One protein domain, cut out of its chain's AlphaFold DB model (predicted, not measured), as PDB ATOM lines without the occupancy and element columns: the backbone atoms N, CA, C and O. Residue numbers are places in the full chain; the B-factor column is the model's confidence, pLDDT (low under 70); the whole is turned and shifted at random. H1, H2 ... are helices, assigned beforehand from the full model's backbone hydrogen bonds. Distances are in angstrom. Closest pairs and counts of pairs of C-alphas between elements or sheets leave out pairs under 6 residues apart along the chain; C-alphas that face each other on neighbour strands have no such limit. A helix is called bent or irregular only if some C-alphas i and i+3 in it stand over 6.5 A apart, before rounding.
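This is residues 454 to 524 of the 674 residues of an uncharacterized protein of Planctomycetes bacterium (UniProt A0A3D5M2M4). Three helices make the body: H3 packs on H1 and on H4, running opposite ways to both, and the centres of the three make a triangle. From the end of the body where H1 ends and H3 begins, a long loop of residues 468 to 480 loops out and leads through the very short helix H2 and back to H3; this loop and H2 make much of the length of the whole. The printed part has 71 residues with four named helices, H1, H2, H3 and H4 in that order along the chain, and no named strand; 43 of the residues are in the helices, and the class is all helix. The whole is only just loose, close to compact, with a radius of gyration of the C-alphas of 13.7 A, and the C-alphas span 45 by 19 by 18 A.

H1, residues 454 to 467, touches H3, residues 490 to 503, with its residues 460 to 465 alone. The closest C-alphas of the two are those of Val 465 and Thr 493, 5.8 A apart. H1 and H3 run opposite ways at a shallow tilt of 26 degrees, and their centres are 10.7 A apart. H2, residues 481 to 484, lies between them along the chain and is apart from both. H3 also touches H4, residues 509 to 519, and the two form a helical hairpin. The closest C-alphas of H3 and H4 are those of Leu 501 and Arg 512, 6.2 A apart. H3 and H4 run opposite ways at a tilt of 36 degrees, only just steep, and their centres are 10.6 A apart. H1 and H4 are close but not clearly touching: their closest C-alphas, those of Val 465 and Met 519, are 7.7 A apart. H1 and H4 run the same way at a steep tilt of 49 degrees, with 13.7 A from centre to centre. H2 is apart from H4 too, and touches no helix. In H1, H3 and H4 every O i to N i+4 pair is within hydrogen-bond range; H2, with 4 residues, is too short for such a pair, and its one O i to N i+3 pair is within range.

H1 begins at C-alpha 454, at (140.319, 101.423, 109.196), and measures 20.1 A from its first C-alpha to its last, that of Asn 467. H2 runs from Pro 481, with its C-alpha at (120.408, 124.292, 99.875), to Arg 484. H3 runs from Glu 490 to Gln 503 and measures 20.6 A. H4 runs from Glu 509 to Met 519, measures 15.2 A, and ends at C-alpha 519, at (139.768, 115.564, 103.589). No helix is bent.

The two C-alphas farthest apart are those of Ser 478, in the stretch between H1 and H2, and Thr 506, between H3 and H4, 45.0 A from each other. The first and last printed C-alphas, those of Ala 454 and Ile 524, are 17.9 A apart. The printed part has no cut. The link from H1 to H2 is long, with 13 residues, 468 to 480, whose C-alphas lie 7 to 24 A from the mean of the C-alphas. The links from H2 to H3 and from H3 to H4 are tight, with 5 residues each. The mean pLDDT of the printed part is 76.6, and 19 residues, 470 to 488, are under 70. H2 lies within that stretch and has a mean pLDDT of 59, while that of H1 is 92.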
ATOM      1  N   ALA A 454     140.315 100.405 110.249       87.81
ATOM      2  CA  ALA A 454     140.319 101.423 109.196       87.81
ATOM      3  C   ALA A 454     138.964 102.149 109.086       87.81
ATOM      4  O   ALA A 454     138.902 103.379 109.053       87.81
ATOM      5  N   LEU A 455     137.851 101.408 109.126       93.31
ATOM      6  CA  LEU A 455     136.508 101.994 109.077       93.31
ATOM      7  C   LEU A 455     136.159 102.812 110.332       93.31
ATOM      8  O   LEU A 455     135.352 103.738 110.235       93.31
ATOM      9  N   VAL A 456     136.732 102.512 111.503       94.44
ATOM     10  CA  VAL A 456     136.592 103.366 112.698       94.44
ATOM     11  C   VAL A 456     137.294 104.709 112.488       94.44
ATOM     12  O   VAL A 456     136.691 105.746 112.772       94.44
ATOM     13  N   LEU A 457     138.515 104.716 111.944       92.00
ATOM     14  CA  LEU A 457     139.234 105.954 111.633       92.00
ATOM     15  C   LEU A 457     138.484 106.797 110.589       92.00
ATOM     16  O   LEU A 457     138.216 107.972 110.840       92.00
ATOM     17  N   ASN A 458     138.050 106.190 109.480       92.62
ATOM     18  CA  ASN A 458     137.291 106.891 108.440       92.62
ATOM     19  C   ASN A 458     136.007 107.529 109.001       92.62
ATOM     20  O   ASN A 458     135.709 108.680 108.695       92.62
ATOM     21  N   ARG A 459     135.286 106.847 109.909       95.62
ATOM     22  CA  ARG A 459     134.122 107.440 110.599       95.62
ATOM     23  C   ARG A 459     134.496 108.642 111.467       95.62
ATOM     24  O   ARG A 459     133.754 109.620 111.448       95.62
ATOM     25  N   LYS A 460     135.612 108.605 112.214       94.56
ATOM     26  CA  LYS A 460     136.086 109.771 112.993       94.56
ATOM     27  C   LYS A 460     136.334 110.969 112.062       94.56
ATOM     28  O   LYS A 460     135.813 112.052 112.315       94.56
ATOM     29  N   LEU A 461     137.069 110.748 110.968       93.19
ATOM     30  CA  LEU A 461     137.431 111.780 109.989       93.19
ATOM     31  C   LEU A 461     136.198 112.378 109.293       93.19
ATOM     32  O   LEU A 461     136.032 113.597 109.265       93.19
ATOM     33  N   PHE A 462     135.280 111.540 108.804       93.94
ATOM     34  CA  PHE A 462     134.045 112.012 108.169       93.94
ATOM     35  C   PHE A 462     133.146 112.761 109.165       93.94
ATOM     36  O   PHE A 462     132.562 113.786 108.814       93.94
ATOM     37  N   ASN A 463     133.082 112.321 110.427       93.56
ATOM     38  CA  ASN A 463     132.348 113.034 111.474       93.56
ATOM     39  C   ASN A 463     132.931 114.425 111.768       93.56
ATOM     40  O   ASN A 463     132.151 115.341 112.017       93.56
ATOM     41  N   ALA A 464     134.251 114.631 111.685       91.19
ATOM     42  CA  ALA A 464     134.832 115.975 111.780       91.19
ATOM     43  C   ALA A 464     134.294 116.888 110.657       91.19
ATOM     44  O   ALA A 464     133.735 117.948 110.933       91.19
ATOM     45  N   VAL A 465     134.325 116.431 109.400       88.38
ATOM     46  CA  VAL A 465     133.793 117.186 108.244       88.38
ATOM     47  C   VAL A 465     132.282 117.471 108.360       88.38
ATOM     48  O   VAL A 465     131.807 118.531 107.935       88.38
ATOM     49  N   LEU A 466     131.518 116.538 108.939       88.12
ATOM     50  CA  LEU A 466     130.069 116.641 109.159       88.12
ATOM     51  C   LEU A 466     129.674 117.544 110.336       88.12
ATOM     52  O   LEU A 466     128.588 118.129 110.307       88.12
ATOM     53  N   ASN A 467     130.521 117.663 111.359       88.12
ATOM     54  CA  ASN A 467     130.237 118.423 112.581       88.12
ATOM     55  C   ASN A 467     130.765 119.866 112.542       88.12
ATOM     56  O   ASN A 467     130.434 120.649 113.429       88.12
ATOM     57  N   ALA A 468     131.512 120.237 111.497       83.31
ATOM     58  CA  ALA A 468     132.069 121.576 111.321       83.31
ATOM     59  C   ALA A 468     131.019 122.691 111.473       83.31
ATOM     60  O   ALA A 468     129.975 122.621 110.812       83.31
ATOM     61  N   PRO A 469     131.253 123.725 112.302       78.75
ATOM     62  CA  PRO A 469     130.286 124.796 112.490       78.75
ATOM     63  C   PRO A 469     130.039 125.553 111.178       78.75
ATOM     64  O   PRO A 469     130.898 125.631 110.297       78.75
ATOM     65  N   ALA A 470     128.839 126.114 111.026       69.50
ATOM     66  CA  ALA A 470     128.567 127.040 109.932       69.50
ATOM     67  C   ALA A 470     129.319 128.355 110.172       69.50
ATOM     68  O   ALA A 470     129.318 128.870 111.292       69.50
ATOM     69  N   THR A 471     129.909 128.924 109.120       65.56
ATOM     70  CA  THR A 471     130.419 130.300 109.193       65.56
ATOM     71  C   THR A 471     129.248 131.290 109.337       65.56
ATOM     72  O   THR A 471     128.096 130.969 109.033       65.56
ATOM     73  N   THR A 472     129.515 132.467 109.908       53.22
ATOM     74  CA  THR A 472     128.540 133.314 110.627       53.22
ATOM     75  C   THR A 472     127.271 133.688 109.813       53.22
ATOM     76  O   THR A 472     127.368 133.958 108.614       53.22
ATOM     77  N   PRO A 473     126.063 133.779 110.425       48.12
ATOM     78  CA  PRO A 473     124.793 133.568 109.703       48.12
ATOM     79  C   PRO A 473     124.382 134.583 108.620       48.12
ATOM     80  O   PRO A 473     123.521 134.268 107.802       48.12
ATOM     81  N   ALA A 474     124.963 135.786 108.575       44.00
ATOM     82  CA  ALA A 474     124.462 136.888 107.738       44.00
ATOM     83  C   ALA A 474     124.548 136.650 106.211       44.00
ATOM     84  O   ALA A 474     123.894 137.356 105.447       44.00
ATOM     85  N   LYS A 475     125.329 135.660 105.750       44.12
ATOM     86  CA  LYS A 475     125.401 135.242 104.332       44.12
ATOM     87  C   LYS A 475     124.635 133.945 104.018       44.12
ATOM     88  O   LYS A 475     124.622 133.520 102.866       44.12
ATOM     89  N   LEU A 476     124.014 133.299 105.008       46.19
ATOM     90  CA  LEU A 476     123.458 131.949 104.845       46.19
ATOM     91  C   LEU A 476     122.056 131.920 104.208       46.19
ATOM     92  O   LEU A 476     121.686 130.924 103.580       46.19
ATOM     93  N   GLU A 477     121.267 132.987 104.362       38.53
ATOM     94  CA  GLU A 477     119.851 132.970 103.968       38.53
ATOM     95  C   GLU A 477     119.634 132.984 102.448       38.53
ATOM     96  O   GLU A 477     118.769 132.256 101.960       38.53
ATOM     97  N   SER A 478     120.460 133.713 101.689       41.91
ATOM     98  CA  SER A 478     120.311 133.890 100.232       41.91
ATOM     99  C   SER A 478     120.800 132.712  99.376       41.91
ATOM    100  O   SER A 478     120.596 132.703  98.161       41.91
ATOM    101  N   LEU A 479     121.436 131.701  99.975       46.66
ATOM    102  CA  LEU A 479     122.003 130.561  99.252       46.66
ATOM    103  C   LEU A 479     121.044 129.360  99.236       46.66
ATOM    104  O   LEU A 479     120.610 128.882 100.288       46.66
ATOM    105  N   LYS A 480     120.756 128.836  98.030       58.59
ATOM    106  CA  LYS A 480     120.003 127.579  97.820       58.59
ATOM    107  C   LYS A 480     120.649 126.417  98.607       58.59
ATOM    108  O   LYS A 480     121.871 126.432  98.780       58.59
ATOM    109  N   PRO A 481     119.896 125.371  99.014       58.28
ATOM    110  CA  PRO A 481     120.408 124.292  99.875       58.28
ATOM    111  C   PRO A 481     121.720 123.650  99.403       58.28
ATOM    112  O   PRO A 481     122.597 123.401 100.219       58.28
ATOM    113  N   ILE A 482     121.891 123.493  98.090       60.91
ATOM    114  CA  ILE A 482     123.094 122.949  97.434       60.91
ATOM    115  C   ILE A 482     124.349 123.807  97.674       60.91
ATOM    116  O   ILE A 482     125.427 123.260  97.900       60.91
ATOM    117  N   LYS A 483     124.220 125.144  97.679       59.91
ATOM    118  CA  LYS A 483     125.343 126.066  97.940       59.91
ATOM    119  C   LYS A 483     125.648 126.193  99.441       59.91
ATOM    120  O   LYS A 483     126.799 126.395  99.805       59.91
ATOM    121  N   ARG A 484     124.670 125.968 100.336       57.16
ATOM    122  CA  ARG A 484     124.897 125.949 101.804       57.16
ATOM    123  C   ARG A 484     125.871 124.851 102.257       57.16
ATOM    124  O   ARG A 484     126.522 125.011 103.285       57.16
ATOM    125  N   VAL A 485     126.005 123.771 101.486       61.53
ATOM    126  CA  VAL A 485     126.926 122.650 101.757       61.53
ATOM    127  C   VAL A 485     128.408 123.088 101.775       61.53
ATOM    128  O   VAL A 485     129.226 122.453 102.442       61.53
ATOM    129  N   GLN A 486     128.761 124.190 101.100       60.91
ATOM    130  CA  GLN A 486     130.136 124.701 101.000       60.91
ATOM    131  C   GLN A 486     130.544 125.654 102.154       60.91
ATOM    132  O   GLN A 486     131.726 125.890 102.348       60.91
ATOM    133  N   VAL A 487     129.608 126.191 102.952       58.53
ATOM    134  CA  VAL A 487     129.822 127.406 103.790       58.53
ATOM    135  C   VAL A 487     130.183 127.104 105.268       58.53
ATOM    136  O   VAL A 487     129.853 127.862 106.186       58.53
ATOM    137  N   ARG A 488     130.838 125.968 105.540       69.12
ATOM    138  CA  ARG A 488     131.255 125.547 106.899       69.12
ATOM    139  C   ARG A 488     132.724 125.872 107.184       69.12
ATOM    140  O   ARG A 488     133.492 126.078 106.254       69.12
ATOM    141  N   ASP A 489     133.093 125.939 108.463       74.31
ATOM    142  CA  ASP A 489     134.444 126.304 108.901       74.31
ATOM    143  C   ASP A 489     135.472 125.224 108.526       74.31
ATOM    144  O   ASP A 489     135.586 124.161 109.143       74.31
ATOM    145  N   GLU A 490     136.224 125.523 107.475       76.69
ATOM    146  CA  GLU A 490     137.271 124.674 106.922       76.69
ATOM    147  C   GLU A 490     138.497 124.584 107.842       76.69
ATOM    148  O   GLU A 490     139.106 123.521 107.957       76.69
ATOM    149  N   THR A 491     138.811 125.669 108.555       80.12
ATOM    150  CA  THR A 491     139.965 125.754 109.462       80.12
ATOM    151  C   THR A 491     139.774 124.916 110.716       80.12
ATOM    152  O   THR A 491     140.666 124.156 111.091       80.12
ATOM    153  N   TRP A 492     138.579 124.969 111.307       82.31
ATOM    154  CA  TRP A 492     138.179 124.095 112.407       82.31
ATOM    155  C   TRP A 492     138.201 122.625 111.975       82.31
ATOM    156  O   TRP A 492     138.658 121.754 112.715       82.31
ATOM    157  N   THR A 493     137.753 122.348 110.744       80.50
ATOM    158  CA  THR A 493     137.728 120.988 110.187       80.50
ATOM    159  C   THR A 493     139.138 120.402 110.085       80.50
ATOM    160  O   THR A 493     139.371 119.289 110.556       80.50
ATOM    161  N   ASP A 494     140.093 121.152 109.524       83.19
ATOM    162  CA  ASP A 494     141.476 120.685 109.372       83.19
ATOM    163  C   ASP A 494     142.198 120.515 110.721       83.19
ATOM    164  O   ASP A 494     142.980 119.575 110.873       83.19
ATOM    165  N   GLN A 495     141.898 121.354 111.723       85.94
ATOM    166  CA  GLN A 495     142.394 121.172 113.096       85.94
ATOM    167  C   GLN A 495     141.887 119.862 113.714       85.94
ATOM    168  O   GLN A 495     142.688 119.059 114.188       85.94
ATOM    169  N   GLN A 496     140.580 119.592 113.637       88.62
ATOM    170  CA  GLN A 496     139.995 118.350 114.158       88.62
ATOM    171  C   GLN A 496     140.524 117.096 113.443       88.62
ATOM    172  O   GLN A 496     140.752 116.069 114.081       88.62
ATOM    173  N   ILE A 497     140.777 117.169 112.133       88.81
ATOM    174  CA  ILE A 497     141.407 116.074 111.378       88.81
ATOM    175  C   ILE A 497     142.834 115.809 111.877       88.81
ATOM    176  O   ILE A 497     143.189 114.653 112.109       88.81
ATOM    177  N   LEU A 498     143.641 116.855 112.082       87.56
ATOM    178  CA  LEU A 498     144.999 116.725 112.622       87.56
ATOM    179  C   LEU A 498     144.997 116.149 114.045       87.56
ATOM    180  O   LEU A 498     145.785 115.249 114.332       87.56
ATOM    181  N   GLU A 499     144.082 116.591 114.910       90.06
ATOM    182  CA  GLU A 499     143.896 116.024 116.252       90.06
ATOM    183  C   GLU A 499     143.570 114.523 116.198       90.06
ATOM    184  O   GLU A 499     144.237 113.734 116.870       90.06
ATOM    185  N   ILE A 500     142.613 114.105 115.357       91.50
ATOM    186  CA  ILE A 500     142.252 112.687 115.168       91.50
ATOM    187  C   ILE A 500     143.458 111.872 114.680       91.50
ATOM    188  O   ILE A 500     143.741 110.808 115.229       91.50
ATOM    189  N   LEU A 501     144.183 112.366 113.672       88.56
ATOM    190  CA  LEU A 501     145.333 111.669 113.090       88.56
ATOM    191  C   LEU A 501     146.527 111.589 114.053       88.56
ATOM    192  O   LEU A 501     147.242 110.586 114.049       88.56
ATOM    193  N   SER A 502     146.721 112.597 114.910       87.12
ATOM    194  CA  SER A 502     147.787 112.609 115.922       87.12
ATOM    195  C   SER A 502     147.650 111.490 116.965       87.12
ATOM    196  O   SER A 502     148.657 111.010 117.485       87.12
ATOM    197  N   GLN A 503     146.420 111.029 117.233       87.88
ATOM    198  CA  GLN A 503     146.136 109.935 118.171       87.88
ATOM    199  C   GLN A 503     146.503 108.554 117.599       87.88
ATOM    200  O   GLN A 503     146.764 107.618 118.355       87.88
ATOM    201  N   GLU A 504     146.554 108.415 116.273       85.06
ATOM    202  CA  GLU A 504     146.898 107.167 115.590       85.06
ATOM    203  C   GLU A 504     148.424 107.099 115.383       85.06
ATOM    204  O   GLU A 504     148.971 107.459 114.336       85.06
ATOM    205  N   SER A 505     149.144 106.649 116.415       76.88
ATOM    206  CA  SER A 505     150.617 106.571 116.435       76.88
ATOM    207  C   SER A 505     151.226 105.621 115.394       76.88
ATOM    208  O   SER A 505     152.416 105.721 115.108       76.88
ATOM    209  N   THR A 506     150.426 104.722 114.812       80.56
ATOM    210  CA  THR A 506     150.868 103.769 113.780       80.56
ATOM    211  C   THR A 506     150.897 104.350 112.363       80.56
ATOM    212  O   THR A 506     151.373 103.669 111.464       80.56
ATOM    213  N   ILE A 507     150.368 105.561 112.144       78.25
ATOM    214  CA  ILE A 507     150.287 106.192 110.816       78.25
ATOM    215  C   ILE A 507     151.471 107.162 110.638       78.25
ATOM    216  O   ILE A 507     151.601 108.090 111.443       78.25
ATOM    217  N   PRO A 508     152.328 106.996 109.610       79.44
ATOM    218  CA  PRO A 508     153.422 107.920 109.310       79.44
ATOM    219  C   PRO A 508     152.946 109.348 109.011       79.44
ATOM    220  O   PRO A 508     151.890 109.561 108.419       79.44
ATOM    221  N   GLU A 509     153.764 110.349 109.337       75.50
ATOM    222  CA  GLU A 509     153.398 111.768 109.179       75.50
ATOM    223  C   GLU A 509     153.133 112.179 107.715       75.50
ATOM    224  O   GLU A 509     152.271 113.014 107.429       75.50
ATOM    225  N   SER A 510     153.819 111.541 106.762       72.12
ATOM    226  CA  SER A 510     153.559 111.691 105.324       72.12
ATOM    227  C   SER A 510     152.164 111.190 104.928       72.12
ATOM    228  O   SER A 510     151.474 111.838 104.139       72.12
ATOM    229  N   GLU A 511     151.723 110.073 105.504       74.12
ATOM    230  CA  GLU A 511     150.400 109.496 105.273       74.12
ATOM    231  C   GLU A 511     149.309 110.331 105.957       74.12
ATOM    232  O   GLU A 511     148.318 110.670 105.314       74.12
ATOM    233  N   ARG A 512     149.532 110.795 107.197       79.31
ATOM    234  CA  ARG A 512     148.643 111.766 107.865       79.31
ATOM    235  C   ARG A 512     148.458 113.034 107.037       79.31
ATOM    236  O   ARG A 512     147.332 113.491 106.858       79.31
ATOM    237  N   THR A 513     149.546 113.575 106.487       75.31
ATOM    238  CA  THR A 513     149.496 114.739 105.593       75.31
ATOM    239  C   THR A 513     148.659 114.447 104.343       75.31
ATOM    240  O   THR A 513     147.848 115.282 103.948       75.31
ATOM    241  N   SER A 514     148.807 113.258 103.746       74.06
ATOM    242  CA  SER A 514     148.000 112.817 102.599       74.06
ATOM    243  C   SER A 514     146.510 112.720 102.948       74.06
ATOM    244  O   SER A 514     145.685 113.337 102.273       74.06
ATOM    245  N   ILE A 515     146.161 112.041 104.047       82.62
ATOM    246  CA  ILE A 515     144.775 111.893 104.523       82.62
ATOM    247  C   ILE A 515     144.152 113.263 104.815       82.62
ATOM    248  O   ILE A 515     143.037 113.540 104.372       82.62
ATOM    249  N   ARG A 516     144.881 114.156 105.503       83.31
ATOM    250  CA  ARG A 516     144.443 115.537 105.742       83.31
ATOM    251  C   ARG A 516     144.143 116.243 104.425       83.31
ATOM    252  O   ARG A 516     143.039 116.743 104.257       83.31
ATOM    253  N   ASN A 517     145.085 116.228 103.479       78.25
ATOM    254  CA  ASN A 517     144.920 116.884 102.181       78.25
ATOM    255  C   ASN A 517     143.696 116.353 101.419       78.25
ATOM    256  O   ASN A 517     142.955 117.159 100.867       78.25
ATOM    257  N   GLN A 518     143.442 115.038 101.438       80.38
ATOM    258  CA  GLN A 518     142.239 114.438 100.846       80.38
ATOM    259  C   GLN A 518     140.955 114.957 101.511       80.38
ATOM    260  O   GLN A 518     140.015 115.349 100.827       80.38
ATOM    261  N   MET A 519     140.915 115.025 102.845       85.88
ATOM    262  CA  MET A 519     139.768 115.564 103.589       85.88
ATOM    263  C   MET A 519     139.611 117.093 103.457       85.88
ATOM    264  O   MET A 519     138.535 117.628 103.742       85.88
ATOM    265  N   SER A 520     140.652 117.802 103.006       81.31
ATOM    266  CA  SER A 520     140.588 119.223 102.655       81.31
ATOM    267  C   SER A 520     140.032 119.488 101.243       81.31
ATOM    268  O   SER A 520     139.710 120.636 100.942       81.31
ATOM    269  N   ILE A 521     139.880 118.469 100.383       80.19
ATOM    270  CA  ILE A 521     139.370 118.637  99.009       80.19
ATOM    271  C   ILE A 521     137.920 119.179  99.039       80.19
ATOM    272  O   ILE A 521     137.059 118.564  99.683       80.19
ATOM    273  N   PRO A 522     137.597 120.275  98.313       80.81
ATOM    274  CA  PRO A 522     136.248 120.854  98.287       80.81
ATOM    275  C   PRO A 522     135.162 119.854  97.878       80.81
ATOM    276  O   PRO A 522     134.086 119.829  98.481       80.81
ATOM    277  N   TRP A 523     135.461 118.993  96.899       84.25
ATOM    278  CA  TRP A 523     134.591 117.898  96.473       84.25
ATOM    279  C   TRP A 523     134.271 116.913  97.611       84.25
ATOM    280  O   TRP A 523     133.096 116.751  97.936       84.25
ATOM    281  N   ILE A 524     135.279 116.339  98.292       85.50
ATOM    282  CA  ILE A 524     135.085 115.431  99.448       85.50
ATOM    283  C   ILE A 524     134.189 116.088 100.502       85.50
ATOM    284  O   ILE A 524     133.206 115.503 100.966       85.50
TER     285      ILE A 524